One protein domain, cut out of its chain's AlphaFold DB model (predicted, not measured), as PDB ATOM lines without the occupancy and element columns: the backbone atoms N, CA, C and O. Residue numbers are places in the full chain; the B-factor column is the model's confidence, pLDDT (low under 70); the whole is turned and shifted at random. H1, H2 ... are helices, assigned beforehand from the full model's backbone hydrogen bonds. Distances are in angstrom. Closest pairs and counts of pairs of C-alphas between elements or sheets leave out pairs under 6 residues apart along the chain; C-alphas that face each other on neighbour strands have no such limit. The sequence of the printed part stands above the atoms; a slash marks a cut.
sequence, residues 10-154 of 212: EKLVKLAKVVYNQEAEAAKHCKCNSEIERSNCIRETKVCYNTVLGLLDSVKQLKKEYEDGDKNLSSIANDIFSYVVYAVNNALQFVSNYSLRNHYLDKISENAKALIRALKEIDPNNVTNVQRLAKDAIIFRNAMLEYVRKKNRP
ATOM      1  N   GLU A  10     -40.008  -5.236  21.808       82.94
ATOM      2  CA  GLU A  10     -40.988  -5.686  20.818       82.94
ATOM      3  C   GLU A  10     -42.049  -6.619  21.418       82.94
ATOM      4  O   GLU A  10     -43.249  -6.492  21.135       82.94
ATOM      5  N   LYS A  11     -41.636  -7.565  22.267       83.94
ATOM      6  CA  LYS A  11     -42.565  -8.457  22.973       83.94
ATOM      7  C   LYS A  11     -43.395  -7.700  24.003       83.94
ATOM      8  O   LYS A  11     -44.567  -8.037  24.173       83.94
ATOM      9  N   LEU A  12     -42.845  -6.673  24.649       87.56
ATOM     10  CA  LEU A  12     -43.590  -5.804  25.559       87.56
ATOM     11  C   LEU A  12     -44.683  -5.017  24.843       87.56
ATOM     12  O   LEU A  12     -45.802  -4.954  25.350       87.56
ATOM     13  N   VAL A  13     -44.409  -4.481  23.651       88.25
ATOM     14  CA  VAL A  13     -45.425  -3.812  22.821       88.25
ATOM     15  C   VAL A  13     -46.553  -4.784  22.462       88.25
ATOM     16  O   VAL A  13     -47.737  -4.458  22.597       88.25
ATOM     17  N   LYS A  14     -46.209  -6.019  22.072       85.69
ATOM     18  CA  LYS A  14     -47.203  -7.072  21.800       85.69
ATOM     19  C   LYS A  14     -48.019  -7.414  23.049       85.69
ATOM     20  O   LYS A  14     -49.243  -7.499  22.962       85.69
ATOM     21  N   LEU A  15     -47.373  -7.562  24.207       85.62
ATOM     22  CA  LEU A  15     -48.053  -7.831  25.475       85.62
ATOM     23  C   LEU A  15     -48.983  -6.678  25.872       85.62
ATOM     24  O   LEU A  15     -50.124  -6.928  26.250       85.62
ATOM     25  N   ALA A  16     -48.545  -5.427  25.728       88.56
ATOM     26  CA  ALA A  16     -49.364  -4.252  26.004       88.56
ATOM     27  C   ALA A  16     -50.640  -4.250  25.150       88.56
ATOM     28  O   ALA A  16     -51.727  -3.991  25.665       88.56
ATOM     29  N   LYS A  17     -50.529  -4.618  23.865       86.94
ATOM     30  CA  LYS A  17     -51.681  -4.757  22.964       86.94
ATOM     31  C   LYS A  17     -52.628  -5.876  23.404       86.94
ATOM     32  O   LYS A  17     -53.843  -5.703  23.349       86.94
ATOM     33  N   VAL A  18     -52.092  -7.012  23.852       82.19
ATOM     34  CA  VAL A  18     -52.903  -8.122  24.384       82.19
ATOM     35  C   VAL A  18     -53.658  -7.689  25.642       82.19
ATOM     36  O   VAL A  18     -54.869  -7.885  25.701       82.19
ATOM     37  N   VAL A  19     -52.976  -7.061  26.607       82.81
ATOM     38  CA  VAL A  19     -53.594  -6.550  27.844       82.81
ATOM     39  C   VAL A  19     -54.680  -5.525  27.519       82.81
ATOM     40  O   VAL A  19     -55.794  -5.644  28.019       82.81
ATOM     41  N   TYR A  20     -54.401  -4.578  26.621       85.19
ATOM     42  CA  TYR A  20     -55.391  -3.605  26.157       85.19
ATOM     43  C   TYR A  20     -56.640  -4.277  25.581       85.19
ATOM     44  O   TYR A  20     -57.753  -3.955  25.986       85.19
ATOM     45  N   ASN A  21     -56.470  -5.237  24.669       80.31
ATOM     46  CA  ASN A  21     -57.598  -5.935  24.055       80.31
ATOM     47  C   ASN A  21     -58.422  -6.707  25.093       80.31
ATOM     48  O   ASN A  21     -59.649  -6.675  25.041       80.31
ATOM     49  N   GLN A  22     -57.764  -7.374  26.046       78.75
ATOM     50  CA  GLN A  22     -58.436  -8.088  27.133       78.75
ATOM     51  C   GLN A  22     -59.258  -7.140  28.010       78.75
ATOM     52  O   GLN A  22     -60.395  -7.450  28.358       78.75
ATOM     53  N   GLU A  23     -58.709  -5.976  28.351       79.06
ATOM     54  CA  GLU A  23     -59.391  -4.996  29.196       79.06
ATOM     55  C   GLU A  23     -60.508  -4.259  28.462       79.06
ATOM     56  O   GLU A  23     -61.574  -4.050  29.038       79.06
ATOM     57  N   ALA A  24     -60.311  -3.924  27.188       79.56
ATOM     58  CA  ALA A  24     -61.350  -3.352  26.346       79.56
ATOM     59  C   ALA A  24     -62.522  -4.330  26.182       79.56
ATOM     60  O   ALA A  24     -63.681  -3.928  26.273       79.56
ATOM     61  N   GLU A  25     -62.240  -5.622  25.997       76.88
ATOM     62  CA  GLU A  25     -63.274  -6.653  25.925       76.88
ATOM     63  C   GLU A  25     -63.988  -6.825  27.273       76.88
ATOM     64  O   GLU A  25     -65.217  -6.819  27.331       76.88
ATOM     65  N   ALA A  26     -63.245  -6.861  28.383       73.38
ATOM     66  CA  ALA A  26     -63.831  -6.885  29.721       73.38
ATOM     67  C   ALA A  26     -64.713  -5.652  29.996       73.38
ATOM     68  O   ALA A  26     -65.769  -5.778  30.617       73.38
ATOM     69  N   ALA A  27     -64.326  -4.471  29.504       71.75
ATOM     70  CA  ALA A  27     -65.107  -3.243  29.631       71.75
ATOM     71  C   ALA A  27     -66.423  -3.302  28.838       71.75
ATOM     72  O   ALA A  27     -67.443  -2.814  29.328       71.75
ATOM     73  N   LYS A  28     -66.447  -3.946  27.661       67.81
ATOM     74  CA  LYS A  28     -67.688  -4.160  26.889       67.81
ATOM     75  C   LYS A  28     -68.688  -5.040  27.635       67.81
ATOM     76  O   LYS A  28     -69.880  -4.739  27.634       67.81
ATOM     77  N   HIS A  29     -68.198  -6.095  28.288       70.75
ATOM     78  CA  HIS A  29     -69.025  -7.058  29.028       70.75
ATOM     79  C   HIS A  29     -69.299  -6.647  30.481       70.75
ATOM     80  O   HIS A  29     -70.051  -7.315  31.194       70.75
ATOM     81  N   CYS A  30     -68.718  -5.536  30.939       67.00
ATOM     82  CA  CYS A  30     -69.008  -4.981  32.250       67.00
ATOM     83  C   CYS A  30     -70.435  -4.409  32.271       67.00
ATOM     84  O   CYS A  30     -70.846  -3.671  31.364       67.00
ATOM     85  N   LYS A  31     -71.206  -4.706  33.329       64.94
ATOM     86  CA  LYS A  31     -72.492  -4.024  33.544       64.94
ATOM     87  C   LYS A  31     -72.219  -2.619  34.090       64.94
ATOM     88  O   LYS A  31     -72.219  -2.401  35.299       64.94
ATOM     89  N   CYS A  32     -71.909  -1.697  33.187       65.88
ATOM     90  CA  CYS A  32     -71.913  -0.261  33.451       65.88
ATOM     91  C   CYS A  32     -73.361   0.230  33.560       65.88
ATOM     92  O   CYS A  32     -74.250  -0.334  32.918       65.88
ATOM     93  N   ASN A  33     -73.600   1.278  34.348       70.38
ATOM     94  CA  ASN A  33     -74.944   1.835  34.514       70.38
ATOM     95  C   ASN A  33     -75.340   2.734  33.332       70.38
ATOM     96  O   ASN A  33     -76.509   3.072  33.181       70.38
ATOM     97  N   SER A  34     -74.370   3.122  32.493       77.00
ATOM     98  CA  SER A  34     -74.581   3.906  31.277       77.00
ATOM     99  C   SER A  34     -73.547   3.592  30.190       77.00
ATOM    100  O   SER A  34     -72.455   3.080  30.461       77.00
ATOM    101  N   GLU A  35     -73.868   3.950  28.946       77.56
ATOM    102  CA  GLU A  35     -72.924   3.883  27.823       77.56
ATOM    103  C   GLU A  35     -71.746   4.855  27.987       77.56
ATOM    104  O   GLU A  35     -70.628   4.545  27.576       77.56
ATOM    105  N   ILE A  36     -71.965   5.994  28.652       78.19
ATOM    106  CA  ILE A  36     -70.927   6.994  28.936       78.19
ATOM    107  C   ILE A  36     -69.857   6.404  29.863       78.19
ATOM    108  O   ILE A  36     -68.664   6.511  29.582       78.19
ATOM    109  N   GLU A  37     -70.264   5.723  30.937       70.19
ATOM    110  CA  GLU A  37     -69.338   5.028  31.844       70.19
ATOM    111  C   GLU A  37     -68.534   3.941  31.120       70.19
ATOM    112  O   GLU A  37     -67.326   3.807  31.338       70.19
ATOM    113  N   ARG A  38     -69.184   3.188  30.222       69.25
ATOM    114  CA  ARG A  38     -68.523   2.159  29.412       69.25
ATOM    115  C   ARG A  38     -67.492   2.769  28.461       69.25
ATOM    116  O   ARG A  38     -66.367   2.277  28.380       69.25
ATOM    117  N   SER A  39     -67.855   3.853  27.778       77.44
ATOM    118  CA  SER A  39     -66.960   4.591  26.881       77.44
ATOM    119  C   SER A  39     -65.744   5.144  27.631       77.44
ATOM    120  O   SER A  39     -64.609   4.982  27.178       77.44
ATOM    121  N   ASN A  40     -65.953   5.698  28.830       78.06
ATOM    122  CA  ASN A  40     -64.869   6.176  29.686       78.06
ATOM    123  C   ASN A  40     -63.907   5.049  30.083       78.06
ATOM    124  O   ASN A  40     -62.701   5.225  29.929       78.06
ATOM    125  N   CYS A  41     -64.418   3.882  30.492       68.69
ATOM    126  CA  CYS A  41     -63.576   2.725  30.818       68.69
ATOM    127  C   CYS A  41     -62.712   2.289  29.623       68.69
ATOM    128  O   CYS A  41     -61.512   2.063  29.767       68.69
ATOM    129  N   ILE A  42     -63.292   2.209  28.421       76.75
ATOM    130  CA  ILE A  42     -62.543   1.840  27.209       76.75
ATOM    131  C   ILE A  42     -61.481   2.901  26.886       76.75
ATOM    132  O   ILE A  42     -60.334   2.563  26.590       76.75
ATOM    133  N   ARG A  43     -61.825   4.190  26.974       82.62
ATOM    134  CA  ARG A  43     -60.875   5.286  26.744       82.62
ATOM    135  C   ARG A  43     -59.700   5.225  27.717       82.62
ATOM    136  O   ARG A  43     -58.559   5.371  27.297       82.62
ATOM    137  N   GLU A  44     -59.976   4.970  28.986       75.81
ATOM    138  CA  GLU A  44     -58.977   4.815  30.039       75.81
ATOM    139  C   GLU A  44     -58.014   3.651  29.750       75.81
ATOM    140  O   GLU A  44     -56.800   3.854  29.730       75.81
ATOM    141  N   THR A  45     -58.519   2.468  29.378       75.94
ATOM    142  CA  THR A  45     -57.644   1.333  28.993       75.94
ATOM    143  C   THR A  45     -56.697   1.678  27.839       75.94
ATOM    144  O   THR A  45     -55.534   1.266  27.835       75.94
ATOM    145  N   LYS A  46     -57.155   2.504  26.890       86.94
ATOM    146  CA  LYS A  46     -56.331   3.003  25.783       86.94
ATOM    147  C   LYS A  46     -55.240   3.972  26.253       86.94
ATOM    148  O   LYS A  46     -54.151   3.957  25.687       86.94
ATOM    149  N   VAL A  47     -55.499   4.791  27.276       86.12
ATOM    150  CA  VAL A  47     -54.483   5.686  27.857       86.12
ATOM    151  C   VAL A  47     -53.322   4.877  28.425       86.12
ATOM    152  O   VAL A  47     -52.183   5.132  28.055       86.12
ATOM    153  N   CYS A  48     -53.602   3.850  29.228       83.12
ATOM    154  CA  CYS A  48     -52.569   2.979  29.801       83.12
ATOM    155  C   CYS A  48     -51.709   2.306  28.716       83.12
ATOM    156  O   CYS A  48     -50.480   2.311  28.803       83.12
ATOM    157  N   TYR A  49     -52.341   1.801  27.650       90.06
ATOM    158  CA  TYR A  49     -51.632   1.266  26.484       90.06
ATOM    159  C   TYR A  49     -50.703   2.305  25.840       90.06
ATOM    160  O   TYR A  49     -49.520   2.035  25.637       90.06
ATOM    161  N   ASN A  50     -51.210   3.510  25.578       93.00
ATOM    162  CA  ASN A  50     -50.420   4.590  24.989       93.00
ATOM    163  C   ASN A  50     -49.271   5.041  25.905       93.00
ATOM    164  O   ASN A  50     -48.192   5.348  25.405       93.00
ATOM    165  N   THR A  51     -49.467   5.050  27.227       92.50
ATOM    166  CA  THR A  51     -48.410   5.359  28.203       92.50
ATOM    167  C   THR A  51     -47.265   4.355  28.107       92.50
ATOM    168  O   THR A  51     -46.104   4.757  28.117       92.50
ATOM    169  N   VAL A  52     -47.571   3.061  27.968       93.56
ATOM    170  CA  VAL A  52     -46.545   2.025  27.772       93.56
ATOM    171  C   VAL A  52     -45.767   2.255  26.482       93.56
ATOM    172  O   VAL A  52     -44.538   2.242  26.519       93.56
ATOM    173  N   LEU A  53     -46.456   2.498  25.362       94.81
ATOM    174  CA  LEU A  53     -45.791   2.775  24.085       94.81
ATOM    175  C   LEU A  53     -44.882   4.001  24.187       94.81
ATOM    176  O   LEU A  53     -43.701   3.917  23.873       94.81
ATOM    177  N   GLY A  54     -45.410   5.108  24.715       94.62
ATOM    178  CA  GLY A  54     -44.652   6.346  24.862       94.62
ATOM    179  C   GLY A  54     -43.421   6.183  25.753       94.62
ATOM    180  O   GLY A  54     -42.375   6.749  25.443       94.62
ATOM    181  N   LEU A  55     -43.505   5.390  26.826       94.75
ATOM    182  CA  LEU A  55     -42.354   5.085  27.679       94.75
ATOM    183  C   LEU A  55     -41.281   4.296  26.931       94.75
ATOM    184  O   LEU A  55     -40.117   4.694  26.966       94.75
ATOM    185  N   LEU A  56     -41.667   3.204  26.264       95.00
ATOM    186  CA  LEU A  56     -40.740   2.336  25.536       95.00
ATOM    187  C   LEU A  56     -40.071   3.076  24.372       95.00
ATOM    188  O   LEU A  56     -38.851   3.002  24.235       95.00
ATOM    189  N   ASP A  57     -40.837   3.848  23.601       95.31
ATOM    190  CA  ASP A  57     -40.310   4.656  22.499       95.31
ATOM    191  C   ASP A  57     -39.338   5.724  23.012       95.31
ATOM    192  O   ASP A  57     -38.245   5.879  22.464       95.31
ATOM    193  N   SER A  58     -39.682   6.406  24.112       94.25
ATOM    194  CA  SER A  58     -38.834   7.451  24.702       94.25
ATOM    195  C   SER A  58     -37.476   6.906  25.146       94.25
ATOM    196  O   SER A  58     -36.443   7.513  24.859       94.25
ATOM    197  N   VAL A  59     -37.442   5.749  25.821       93.56
ATOM    198  CA  VAL A  59     -36.165   5.155  26.252       93.56
ATOM    199  C   VAL A  59     -35.401   4.490  25.111       93.56
ATOM    200  O   VAL A  59     -34.172   4.465  25.147       93.56
ATOM    201  N   LYS A  60     -36.088   3.987  24.080       93.81
ATOM    202  CA  LYS A  60     -35.442   3.463  22.869       93.81
ATOM    203  C   LYS A  60     -34.758   4.581  22.088       93.81
ATOM    204  O   LYS A  60     -33.614   4.419  21.667       93.81
ATOM    205  N   GLN A  61     -35.426   5.727  21.952       94.44
ATOM    206  CA  GLN A  61     -34.842   6.918  21.347       94.44
ATOM    207  C   GLN A  61     -33.654   7.430  22.166       94.44
ATOM    208  O   GLN A  61     -32.608   7.695  21.585       94.44
ATOM    209  N   LEU A  62     -33.783   7.496  23.498       94.19
ATOM    210  CA  LEU A  62     -32.682   7.884  24.381       94.19
ATOM    211  C   LEU A  62     -31.465   6.974  24.199       94.19
ATOM    212  O   LEU A  62     -30.350   7.454  24.039       94.19
ATOM    213  N   LYS A  63     -31.674   5.655  24.202       93.06
ATOM    214  CA  LYS A  63     -30.583   4.697  24.023       93.06
ATOM    215  C   LYS A  63     -29.854   4.925  22.697       93.06
ATOM    216  O   LYS A  63     -28.632   4.938  22.695       93.06
ATOM    217  N   LYS A  64     -30.598   5.151  21.609       93.62
ATOM    218  CA  LYS A  64     -30.037   5.447  20.282       93.62
ATOM    219  C   LYS A  64     -29.274   6.777  20.253       93.62
ATOM    220  O   LYS A  64     -28.230   6.869  19.627       93.62
ATOM    221  N   GLU A  65     -29.785   7.802  20.932       94.00
ATOM    222  CA  GLU A  65     -29.173   9.139  21.006       94.00
ATOM    223  C   GLU A  65     -27.783   9.113  21.666       94.00
ATOM    224  O   GLU A  65     -26.908   9.880  21.277       94.00
ATOM    225  N   TYR A  66     -27.563   8.202  22.617       92.81
ATOM    226  CA  TYR A  66     -26.300   8.061  23.352       92.81
ATOM    227  C   TYR A  66     -25.507   6.795  22.976       92.81
ATOM    228  O   TYR A  66     -24.554   6.445  23.672       92.81
ATOM    229  N   GLU A  67     -25.882   6.092  21.903       89.44
ATOM    230  CA  GLU A  67     -25.248   4.827  21.501       89.44
ATOM    231  C   GLU A  67     -23.782   5.033  21.094       89.44
ATOM    232  O   GLU A  67     -22.903   4.351  21.617       89.44
ATOM    233  N   ASP A  68     -23.521   6.053  20.272       87.62
ATOM    234  CA  ASP A  68     -22.185   6.416  19.774       87.62
ATOM    235  C   ASP A  68     -21.494   7.510  20.621       87.62
ATOM    236  O   ASP A  68     -20.478   8.081  20.221       87.62
ATOM    237  N   GLY A  69     -22.074   7.856  21.775       80.62
ATOM    238  CA  GLY A  69     -21.629   8.959  22.629       80.62
ATOM    239  C   GLY A  69     -20.561   8.583  23.664       80.62
ATOM    240  O   GLY A  69     -19.952   7.515  23.632       80.62
ATOM    241  N   ASP A  70     -20.354   9.479  24.636       87.12
ATOM    242  CA  ASP A  70     -19.490   9.221  25.794       87.12
ATOM    243  C   ASP A  70     -19.898   7.927  26.520       87.12
ATOM    244  O   ASP A  70     -21.078   7.689  26.793       87.12
ATOM    245  N   LYS A  71     -18.909   7.100  26.877       88.56
ATOM    246  CA  LYS A  71     -19.133   5.775  27.474       88.56
ATOM    247  C   LYS A  71     -19.934   5.837  28.777       88.56
ATOM    248  O   LYS A  71     -20.747   4.946  29.032       88.56
ATOM    249  N   ASN A  72     -19.722   6.860  29.605       88.81
ATOM    250  CA  ASN A  72     -20.462   7.020  30.853       88.81
ATOM    251  C   ASN A  72     -21.912   7.400  30.559       88.81
ATOM    252  O   ASN A  72     -22.819   6.774  31.100       88.81
ATOM    253  N   LEU A  73     -22.143   8.362  29.664       91.94
ATOM    254  CA  LEU A  73     -23.499   8.788  29.298       91.94
ATOM    255  C   LEU A  73     -24.287   7.662  28.612       91.94
ATOM    256  O   LEU A  73     -25.449   7.431  28.947       91.94
ATOM    257  N   SER A  74     -23.630   6.897  27.738       93.69
ATOM    258  CA  SER A  74     -24.182   5.693  27.114       93.69
ATOM    259  C   SER A  74     -24.560   4.632  28.154       93.69
ATOM    260  O   SER A  74     -25.644   4.045  28.100       93.69
ATOM    261  N   SER A  75     -23.712   4.411  29.166       93.94
ATOM    262  CA  SER A  75     -24.032   3.500  30.273       93.94
ATOM    263  C   SER A  75     -25.257   3.970  31.060       93.94
ATOM    264  O   SER A  75     -26.145   3.165  31.335       93.94
ATOM    265  N   ILE A  76     -25.350   5.266  31.377       94.38
ATOM    266  CA  ILE A  76     -26.505   5.837  32.088       94.38
ATOM    267  C   ILE A  76     -27.784   5.663  31.258       94.38
ATOM    268  O   ILE A  76     -28.808   5.233  31.789       94.38
ATOM    269  N   ALA A  77     -27.733   5.935  29.950       95.81
ATOM    270  CA  ALA A  77     -28.868   5.736  29.050       95.81
ATOM    271  C   ALA A  77     -29.338   4.268  29.030       95.81
ATOM    272  O   ALA A  77     -30.540   3.998  29.105       95.81
ATOM    273  N   ASN A  78     -28.401   3.313  28.998       94.81
ATOM    274  CA  ASN A  78     -28.697   1.878  29.074       94.81
ATOM    275  C   ASN A  78     -29.320   1.465  30.417       94.81
ATOM    276  O   ASN A  78     -30.201   0.597  30.454       94.81
ATOM    277  N   ASP A  79     -28.908   2.095  31.516       94.88
ATOM    278  CA  ASP A  79     -29.475   1.843  32.839       94.88
ATOM    279  C   ASP A  79     -30.902   2.376  32.961       94.88
ATOM    280  O   ASP A  79     -31.781   1.654  33.441       94.88
ATOM    281  N   ILE A  80     -31.165   3.580  32.443       95.81
ATOM    282  CA  ILE A  80     -32.516   4.155  32.348       95.81
ATOM    283  C   ILE A  80     -33.411   3.274  31.466       95.81
ATOM    284  O   ILE A  80     -34.539   2.958  31.852       95.81
ATOM    285  N   PHE A  81     -32.903   2.825  30.312       95.06
ATOM    286  CA  PHE A  81     -33.612   1.899  29.426       95.06
ATOM    287  C   PHE A  81     -34.000   0.613  30.163       95.06
ATOM    288  O   PHE A  81     -35.169   0.227  30.181       95.06
ATOM    289  N   SER A  82     -33.034  -0.017  30.831       93.75
ATOM    290  CA  SER A  82     -33.249  -1.262  31.571       93.75
ATOM    291  C   SER A  82     -34.254  -1.077  32.710       93.75
ATOM    292  O   SER A  82     -35.154  -1.897  32.875       93.75
ATOM    293  N   TYR A  83     -34.154   0.023  33.461       94.44
ATOM    294  CA  TYR A  83     -35.112   0.384  34.506       94.44
ATOM    295  C   TYR A  83     -36.551   0.437  33.974       94.44
ATOM    296  O   TYR A  83     -37.433  -0.224  34.533       94.44
ATOM    297  N   VAL A  84     -36.789   1.168  32.879       95.19
ATOM    298  CA  VAL A  84     -38.132   1.306  32.294       95.19
ATOM    299  C   VAL A  84     -38.636  -0.025  31.747       95.19
ATOM    300  O   VAL A  84     -39.779  -0.393  32.014       95.19
ATOM    301  N   VAL A  85     -37.792  -0.797  31.058       93.00
ATOM    302  CA  VAL A  85     -38.158  -2.134  30.559       93.00
ATOM    303  C   VAL A  85     -38.560  -3.060  31.706       93.00
ATOM    304  O   VAL A  85     -39.556  -3.779  31.592       93.00
ATOM    305  N   TYR A  86     -37.845  -3.037  32.832       91.94
ATOM    306  CA  TYR A  86     -38.181  -3.852  34.004       91.94
ATOM    307  C   TYR A  86     -39.488  -3.402  34.656       91.94
ATOM    308  O   TYR A  86     -40.320  -4.242  35.003       91.94
ATOM    309  N   ALA A  87     -39.705  -2.093  34.772       91.56
ATOM    310  CA  ALA A  87     -40.934  -1.535  35.318       91.56
ATOM    311  C   ALA A  87     -42.156  -1.857  34.438       91.56
ATOM    312  O   ALA A  87     -43.184  -2.310  34.942       91.56
ATOM    313  N   VAL A  88     -42.044  -1.713  33.115       92.81
ATOM    314  CA  VAL A  88     -43.120  -2.049  32.168       92.81
ATOM    315  C   VAL A  88     -43.396  -3.556  32.154       92.81
ATOM    316  O   VAL A  88     -44.560  -3.958  32.213       92.81
ATOM    317  N   ASN A  89     -42.355  -4.398  32.155       90.69
ATOM    318  CA  ASN A  89     -42.507  -5.846  32.342       90.69
ATOM    319  C   ASN A  89     -43.297  -6.142  33.618       90.69
ATOM    320  O   ASN A  89     -44.231  -6.942  33.596       90.69
ATOM    321  N   ASN A  90     -42.945  -5.475  34.721       88.44
ATOM    322  CA  ASN A  90     -43.621  -5.688  35.987       88.44
ATOM    323  C   ASN A  90     -45.109  -5.321  35.918       88.44
ATOM    324  O   ASN A  90     -45.966  -6.124  36.295       88.44
ATOM    325  N   ALA A  91     -45.395  -4.131  35.388       89.19
ATOM    326  CA  ALA A  91     -46.741  -3.612  35.219       89.19
ATOM    327  C   ALA A  91     -47.613  -4.584  34.417       89.19
ATOM    328  O   ALA A  91     -48.684  -4.975  34.874       89.19
ATOM    329  N   LEU A  92     -47.150  -5.004  33.238       86.00
ATOM    330  CA  LEU A  92     -47.949  -5.819  32.325       86.00
ATOM    331  C   LEU A  92     -48.091  -7.275  32.775       86.00
ATOM    332  O   LEU A  92     -49.146  -7.868  32.565       86.00
ATOM    333  N   GLN A  93     -47.052  -7.861  33.377       83.06
ATOM    334  CA  GLN A  93     -47.072  -9.279  33.744       83.06
ATOM    335  C   GLN A  93     -47.694  -9.543  35.121       83.06
ATOM    336  O   GLN A  93     -48.309 -10.591  35.315       83.06
ATOM    337  N   PHE A  94     -47.544  -8.625  36.084       81.69
ATOM    338  CA  PHE A  94     -47.938  -8.882  37.477       81.69
ATOM    339  C   PHE A  94     -49.060  -7.978  37.993       81.69
ATOM    340  O   PHE A  94     -49.753  -8.368  38.935       81.69
ATOM    341  N   VAL A  95     -49.286  -6.800  37.401       81.62
ATOM    342  CA  VAL A  95     -50.323  -5.872  37.875       81.62
ATOM    343  C   VAL A  95     -51.624  -6.086  37.102       81.62
ATOM    344  O   VAL A  95     -51.924  -5.437  36.100       81.62
ATOM    345  N   SER A  96     -52.443  -7.008  37.607       74.12
ATOM    346  CA  SER A  96     -53.719  -7.376  36.979       74.12
ATOM    347  C   SER A  96     -54.802  -6.298  37.096       74.12
ATOM    348  O   SER A  96     -55.762  -6.302  36.333       74.12
ATOM    349  N   ASN A  97     -54.711  -5.407  38.088       75.62
ATOM    350  CA  ASN A  97     -55.694  -4.346  38.279       75.62
ATOM    351  C   ASN A  97     -55.347  -3.139  37.400       75.62
ATOM    352  O   ASN A  97     -54.320  -2.505  37.624       75.62
ATOM    353  N   TYR A  98     -56.239  -2.805  36.465       77.12
ATOM    354  CA  TYR A  98     -56.080  -1.672  35.552       77.12
ATOM    355  C   TYR A  98     -55.732  -0.361  36.275       77.12
ATOM    356  O   TYR A  98     -54.711   0.249  35.973       77.12
ATOM    357  N   SER A  99     -56.533   0.060  37.260       76.06
ATOM    358  CA  SER A  99     -56.341   1.349  37.942       76.06
ATOM    359  C   SER A  99     -55.005   1.416  38.685       76.06
ATOM    360  O   SER A  99     -54.321   2.437  38.644       76.06
ATOM    361  N   LEU A 100     -54.610   0.318  39.334       80.56
ATOM    362  CA  LEU A 100     -53.311   0.204  39.991       80.56
ATOM    363  C   LEU A 100     -52.172   0.236  38.972       80.56
ATOM    364  O   LEU A 100     -51.172   0.908  39.202       80.56
ATOM    365  N   ARG A 101     -52.328  -0.462  37.843       86.06
ATOM    366  CA  ARG A 101     -51.324  -0.483  36.780       86.06
ATOM    367  C   ARG A 101     -51.158   0.889  36.143       86.06
ATOM    368  O   ARG A 101     -50.026   1.294  35.919       86.06
ATOM    369  N   ASN A 102     -52.251   1.611  35.907       84.12
ATOM    370  CA  ASN A 102     -52.199   2.971  35.382       84.12
ATOM    371  C   ASN A 102     -51.469   3.902  36.354       84.12
ATOM    372  O   ASN A 102     -50.499   4.538  35.968       84.12
ATOM    373  N   HIS A 103     -51.845   3.892  37.637       86.06
ATOM    374  CA  HIS A 103     -51.167   4.715  38.637       86.06
ATOM    375  C   HIS A 103     -49.674   4.372  38.773       86.06
ATOM    376  O   HIS A 103     -48.833   5.266  38.869       86.06
ATOM    377  N   TYR A 104     -49.337   3.081  38.751       88.12
ATOM    378  CA  TYR A 104     -47.952   2.618  38.745       88.12
ATOM    379  C   TYR A 104     -47.193   3.159  37.525       88.12
ATOM    380  O   TYR A 104     -46.137   3.765  37.685       88.12
ATOM    381  N   LEU A 105     -47.747   3.002  36.319       92.38
ATOM    382  CA  LEU A 105     -47.136   3.480  35.077       92.38
ATOM    383  C   LEU A 105     -46.999   5.006  35.034       92.38
ATOM    384  O   LEU A 105     -45.986   5.490  34.540       92.38
ATOM    385  N   ASP A 106     -47.947   5.753  35.597       90.19
ATOM    386  CA  ASP A 106     -47.851   7.211  35.716       90.19
ATOM    387  C   ASP A 106     -46.633   7.610  36.563       90.19
ATOM    388  O   ASP A 106     -45.851   8.471  36.163       90.19
ATOM    389  N   LYS A 107     -46.394   6.920  37.688       92.25
ATOM    390  CA  LYS A 107     -45.218   7.170  38.540       92.25
ATOM    391  C   LYS A 107     -43.902   6.768  37.894       92.25
ATOM    392  O   LYS A 107     -42.918   7.496  38.018       92.25
ATOM    393  N   ILE A 108     -43.885   5.657  37.165       94.12
ATOM    394  CA  ILE A 108     -42.719   5.276  36.362       94.12
ATOM    395  C   ILE A 108     -42.467   6.310  35.258       94.12
ATOM    396  O   ILE A 108     -41.319   6.668  35.019       94.12
ATOM    397  N   SER A 109     -43.518   6.842  34.631       94.06
ATOM    398  CA  SER A 109     -43.412   7.867  33.590       94.06
ATOM    399  C   SER A 109     -42.850   9.185  34.119       94.06
ATOM    400  O   SER A 109     -41.936   9.743  33.516       94.06
ATOM    401  N   GLU A 110     -43.338   9.663  35.267       94.31
ATOM    402  CA  GLU A 110     -42.797  10.847  35.949       94.31
ATOM    403  C   GLU A 110     -41.299  10.683  36.261       94.31
ATOM    404  O   GLU A 110     -40.496  11.556  35.928       94.31
ATOM    405  N   ASN A 111     -40.910   9.545  36.848       93.69
ATOM    406  CA  ASN A 111     -39.520   9.278  37.217       93.69
ATOM    407  C   ASN A 111     -38.614   9.135  35.980       93.69
ATOM    408  O   ASN A 111     -37.576   9.789  35.894       93.69
ATOM    409  N   ALA A 112     -39.042   8.364  34.976       94.38
ATOM    410  CA  ALA A 112     -38.294   8.188  33.735       94.38
ATOM    411  C   ALA A 112     -38.060   9.523  33.016       94.38
ATOM    412  O   ALA A 112     -36.945   9.790  32.576       94.38
ATOM    413  N   LYS A 113     -39.074  10.399  32.950       95.62
ATOM    414  CA  LYS A 113     -38.926  11.752  32.389       95.62
ATOM    415  C   LYS A 113     -37.905  12.583  33.162       95.62
ATOM    416  O   LYS A 113     -37.118  13.285  32.534       95.62
ATOM    417  N   ALA A 114     -37.897  12.498  34.493       94.81
ATOM    418  CA  ALA A 114     -36.919  13.200  35.318       94.81
ATOM    419  C   ALA A 114     -35.486  12.706  35.052       94.81
ATOM    420  O   ALA A 114     -34.594  13.529  34.864       94.81
ATOM    421  N   LEU A 115     -35.273  11.389  34.959       95.00
ATOM    422  CA  LEU A 115     -33.966  10.800  34.641       95.00
ATOM    423  C   LEU A 115     -33.497  11.149  33.223       95.00
ATOM    424  O   LEU A 115     -32.348  11.542  33.035       95.00
ATOM    425  N   ILE A 116     -34.389  11.053  32.232       95.69
ATOM    426  CA  ILE A 116     -34.113  11.437  30.840       95.69
ATOM    427  C   ILE A 116     -33.705  12.906  30.769       95.69
ATOM    428  O   ILE A 116     -32.704  13.243  30.143       95.69
ATOM    429  N   ARG A 117     -34.467  13.784  31.426       95.81
ATOM    430  CA  ARG A 117     -34.171  15.213  31.466       95.81
ATOM    431  C   ARG A 117     -32.825  15.482  32.132       95.81
ATOM    432  O   ARG A 117     -32.019  16.213  31.572       95.81
ATOM    433  N   ALA A 118     -32.566  14.845  33.273       94.62
ATOM    434  CA  ALA A 118     -31.298  14.976  33.976       94.62
ATOM    435  C   ALA A 118     -30.115  14.543  33.103       94.62
ATOM    436  O   ALA A 118     -29.099  15.220  33.119       94.62
ATOM    437  N   LEU A 119     -30.250  13.470  32.311       94.50
ATOM    438  CA  LEU A 119     -29.209  13.032  31.378       94.50
ATOM    439  C   LEU A 119     -28.998  14.020  30.222       94.50
ATOM    440  O   LEU A 119     -27.866  14.235  29.806       94.50
ATOM    441  N   LYS A 120     -30.070  14.634  29.711       93.56
ATOM    442  CA  LYS A 120     -29.992  15.607  28.608       93.56
ATOM    443  C   LYS A 120     -29.395  16.948  29.016       93.56
ATOM    444  O   LYS A 120     -28.739  17.593  28.208       93.56
ATOM    445  N   GLU A 121     -29.632  17.368  30.252       93.94
ATOM    446  CA  GLU A 121     -29.176  18.658  30.780       93.94
ATOM    447  C   GLU A 121     -27.818  18.560  31.500       93.94
ATOM    448  O   GLU A 121     -27.310  19.570  31.988       93.94
ATOM    449  N   ILE A 122     -27.228  17.363  31.608       93.06
ATOM    450  CA  ILE A 122     -25.984  17.178  32.356       93.06
ATOM    451  C   ILE A 122     -24.787  17.761  31.607       93.06
ATOM    452  O   ILE A 122     -24.586  17.483  30.428       93.06
ATOM    453  N   ASP A 123     -23.957  18.529  32.312       89.88
ATOM    454  CA  ASP A 123     -22.631  18.903  31.820       89.88
ATOM    455  C   ASP A 123     -21.699  17.681  31.917       89.88
ATOM    456  O   ASP A 123     -21.416  17.235  33.039       89.88
ATOM    457  N   PRO A 124     -21.198  17.139  30.788       86.88
ATOM    458  CA  PRO A 124     -20.316  15.973  30.794       86.88
ATOM    459  C   PRO A 124     -19.015  16.197  31.573       86.88
ATOM    460  O   PRO A 124     -18.436  15.240  32.086       86.88
ATOM    461  N   ASN A 125     -18.568  17.449  31.710       88.62
ATOM    462  CA  ASN A 125     -17.346  17.781  32.443       88.62
ATOM    463  C   ASN A 125     -17.562  17.812  33.963       88.62
ATOM    464  O   ASN A 125     -16.602  17.771  34.738       88.62
ATOM    465  N   ASN A 126     -18.816  17.844  34.422       90.69
ATOM    466  CA  ASN A 126     -19.150  17.808  35.838       90.69
ATOM    467  C   ASN A 126     -19.214  16.362  36.346       90.69
ATOM    468  O   ASN A 126     -20.285  15.773  36.526       90.69
ATOM    469  N   VAL A 127     -18.034  15.806  36.620       90.00
ATOM    470  CA  VAL A 127     -17.846  14.412  37.053       90.00
ATOM    471  C   VAL A 127     -18.741  14.042  38.243       90.00
ATOM    472  O   VAL A 127     -19.326  12.960  38.257       90.00
ATOM    473  N   THR A 128     -18.909  14.936  39.222       92.25
ATOM    474  CA  THR A 128     -19.736  14.689  40.414       92.25
ATOM    475  C   THR A 128     -21.203  14.466  40.053       92.25
ATOM    476  O   THR A 128     -21.826  13.510  40.523       92.25
ATOM    477  N   ASN A 129     -21.763  15.317  39.191       90.06
ATOM    478  CA  ASN A 129     -23.151  15.186  38.762       90.06
ATOM    479  C   ASN A 129     -23.356  13.940  37.898       90.06
ATOM    480  O   ASN A 129     -24.340  13.227  38.106       90.06
ATOM    481  N   VAL A 130     -22.419  13.649  36.989       90.81
ATOM    482  CA  VAL A 130     -22.461  12.451  36.133       90.81
ATOM    483  C   VAL A 130     -22.441  11.183  36.985       90.81
ATOM    484  O   VAL A 130     -23.280  10.301  36.807       90.81
ATOM    485  N   GLN A 131     -21.552  11.114  37.978       91.44
ATOM    486  CA  GLN A 131     -21.485   9.982  38.902       91.44
ATOM    487  C   GLN A 131     -22.749   9.834  39.752       91.44
ATOM    488  O   GLN A 131     -23.182   8.710  40.008       91.44
ATOM    489  N   ARG A 132     -23.352  10.943  40.199       93.19
ATOM    490  CA  ARG A 132     -24.614  10.903  40.947       93.19
ATOM    491  C   ARG A 132     -25.741  10.337  40.087       93.19
ATOM    492  O   ARG A 132     -26.400   9.397  40.516       93.19
ATOM    493  N   LEU A 133     -25.906  10.842  38.863       93.25
ATOM    494  CA  LEU A 133     -26.939  10.356  37.949       93.25
ATOM    495  C   LEU A 133     -26.737   8.877  37.592       93.25
ATOM    496  O   LEU A 133     -27.702   8.114  37.568       93.25
ATOM    497  N   ALA A 134     -25.488   8.449  37.383       92.69
ATOM    498  CA  ALA A 134     -25.166   7.042  37.166       92.69
ATOM    499  C   ALA A 134     -25.562   6.166  38.359       92.69
ATOM    500  O   ALA A 134     -26.189   5.122  38.177       92.69
ATOM    501  N   LYS A 135     -25.253   6.599  39.588       93.25
ATOM    502  CA  LYS A 135     -25.673   5.884  40.800       93.25
ATOM    503  C   LYS A 135     -27.192   5.781  40.888       93.25
ATOM    504  O   LYS A 135     -27.692   4.685  41.128       93.25
ATOM    505  N   ASP A 136     -27.909   6.875  40.655       91.56
ATOM    506  CA  ASP A 136     -29.370   6.892  40.721       91.56
ATOM    507  C   ASP A 136     -29.981   5.931  39.687       91.56
ATOM    508  O   ASP A 136     -30.786   5.067  40.045       91.56
ATOM    509  N   ALA A 137     -29.538   5.996  38.426       91.44
ATOM    510  CA  ALA A 137     -30.006   5.107  37.360       91.44
ATOM    511  C   ALA A 137     -29.750   3.623  37.687       91.44
ATOM    512  O   ALA A 137     -30.651   2.789  37.555       91.44
ATOM    513  N   ILE A 138     -28.555   3.294  38.194       91.88
ATOM    514  CA  ILE A 138     -28.199   1.934  38.621       91.88
ATOM    515  C   ILE A 138     -29.071   1.472  39.792       91.88
ATOM    516  O   ILE A 138     -29.541   0.331  39.786       91.88
ATOM    517  N   ILE A 139     -29.297   2.328  40.795       91.69
ATOM    518  CA  ILE A 139     -30.138   2.011  41.957       91.69
ATOM    519  C   ILE A 139     -31.559   1.695  41.497       91.69
ATOM    520  O   ILE A 139     -32.092   0.647  41.865       91.69
ATOM    521  N   PHE A 140     -32.158   2.538  40.652       89.94
ATOM    522  CA  PHE A 140     -33.510   2.309  40.141       89.94
ATOM    523  C   PHE A 140     -33.604   1.034  39.301       89.94
ATOM    524  O   PHE A 140     -34.504   0.215  39.518       89.94
ATOM    525  N   ARG A 141     -32.644   0.813  38.394       91.94
ATOM    526  CA  ARG A 141     -32.548  -0.409  37.586       91.94
ATOM    527  C   ARG A 141     -32.478  -1.655  38.466       91.94
ATOM    528  O   ARG A 141     -33.260  -2.586  38.278       91.94
ATOM    529  N   ASN A 142     -31.559  -1.677  39.431       89.50
ATOM    530  CA  ASN A 142     -31.356  -2.824  40.313       89.50
ATOM    531  C   ASN A 142     -32.570  -3.051  41.221       89.50
ATOM    532  O   ASN A 142     -33.004  -4.189  41.381       89.50
ATOM    533  N   ALA A 143     -33.162  -1.983  41.760       86.12
ATOM    534  CA  ALA A 143     -34.371  -2.073  42.568       86.12
ATOM    535  C   ALA A 143     -35.526  -2.705  41.778       86.12
ATOM    536  O   ALA A 143     -36.212  -3.587  42.299       86.12
ATOM    537  N   MET A 144     -35.725  -2.312  40.514       87.88
ATOM    538  CA  MET A 144     -36.767  -2.916  39.675       87.88
ATOM    539  C   MET A 144     -36.450  -4.341  39.265       87.88
ATOM    540  O   MET A 144     -37.352  -5.177  39.281       87.88
ATOM    541  N   LEU A 145     -35.190  -4.659  38.974       86.31
ATOM    542  CA  LEU A 145     -34.787  -6.032  38.700       86.31
ATOM    543  C   LEU A 145     -35.073  -6.946  39.899       86.31
ATOM    544  O   LEU A 145     -35.673  -8.008  39.737       86.31
ATOM    545  N   GLU A 146     -34.707  -6.518  41.107       83.75
ATOM    546  CA  GLU A 146     -34.987  -7.261  42.337       83.75
ATOM    547  C   GLU A 146     -36.488  -7.387  42.603       83.75
ATOM    548  O   GLU A 146     -36.970  -8.455  42.990       83.75
ATOM    549  N   TYR A 147     -37.259  -6.332  42.345       80.62
ATOM    550  CA  TYR A 147     -38.711  -6.376  42.478       80.62
ATOM    551  C   TYR A 147     -39.352  -7.372  41.497       80.62
ATOM    552  O   TYR A 147     -40.169  -8.206  41.901       80.62
ATOM    553  N   VAL A 148     -38.932  -7.354  40.228       78.56
ATOM    554  CA  VAL A 148     -39.361  -8.323  39.209       78.56
ATOM    555  C   VAL A 148     -38.971  -9.741  39.621       78.56
ATOM    556  O   VAL A 148     -39.819 -10.629  39.586       78.56
ATOM    557  N   ARG A 149     -37.735  -9.964  40.086       78.25
ATOM    558  CA  ARG A 149     -37.273 -11.269  40.590       78.25
ATOM    559  C   ARG A 149     -38.132 -11.773  41.744       78.25
ATOM    560  O   ARG A 149     -38.510 -12.942  41.740       78.25
ATOM    561  N   LYS A 150     -38.474 -10.914  42.710       74.06
ATOM    562  CA  LYS A 150     -39.356 -11.263  43.837       74.06
ATOM    563  C   LYS A 150     -40.752 -11.666  43.366       74.06
ATOM    564  O   LYS A 150     -41.255 -12.688  43.820       74.06
ATOM    565  N   LYS A 151     -41.356 -10.917  42.438       67.94
ATOM    566  CA  LYS A 151     -42.698 -11.218  41.904       67.94
ATOM    567  C   LYS A 151     -42.721 -12.446  40.988       67.94
ATOM    568  O   LYS A 151     -43.726 -13.149  40.964       67.94
ATOM    569  N   ASN A 152     -41.615 -12.748  40.302       60.50
ATOM    570  CA  ASN A 152     -41.473 -13.962  39.491       60.50
ATOM    571  C   ASN A 152     -41.151 -15.219  40.319       60.50
ATOM    572  O   ASN A 152     -41.154 -16.334  39.791       60.50
ATOM    573  N   ARG A 153     -40.916 -15.086  41.634       58.19
ATOM    574  CA  ARG A 153     -40.938 -16.257  42.516       58.19
ATOM    575  C   ARG A 153     -42.344 -16.845  42.446       58.19
ATOM    576  O   ARG A 153     -43.314 -16.101  42.571       58.19
ATOM    577  N   PRO A 154     -42.497 -18.164  42.266       57.53
ATOM    578  CA  PRO A 154     -43.812 -18.762  42.173       57.53
ATOM    579  C   PRO A 154     -44.437 -18.814  43.573       57.53
ATOM    580  O   PRO A 154     -44.467 -19.857  44.219       57.53
TER     581      PRO A 154
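What this domain is: This is residues 10 to 154 of the 212 residues of the protein "uncharacterized protein LOC107432415 isoform X1" of Ziziphus jujuba (UniProt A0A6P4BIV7). What shape? It is an elongated up-and-down bundle, each helix running against the last: H1 and H2 reach one end, H3 and H4 fill the middle, and H5 packs on H3. What is printed? There are 145 residues with five named helices, all helix, only just compact, close to loose: radius of gyration of the C-alphas 17.5 A, spans 60 by 34 by 23 A.

How they stand to each other: The longest helix? H2, residues 35 to 65, touches H1, residues 10 to 29, opposite ways at a shallow tilt of 6 degrees; C-alphas 24 and 42 are closest, 5.4 A. The hub? H3, residues 71 to 94, touches H4, residues 98 to 120, and H5, residues 127 to 151, among others; C-alphas 83 and 141 of H3 and H5 are closest, 4.1 A. Every helix O i to N i+4 pair is within hydrogen-bond range.

Where its parts are: H1's start? C-alpha 10 is at (-40.988, -5.686, 20.818). H5's end? C-alpha 151 is at (-42.698, -11.218, 41.904).

The domain as a whole: Any cut? The printed part has no cut. Low confidence? Residues 151 to 154, among others, have pLDDT under 70.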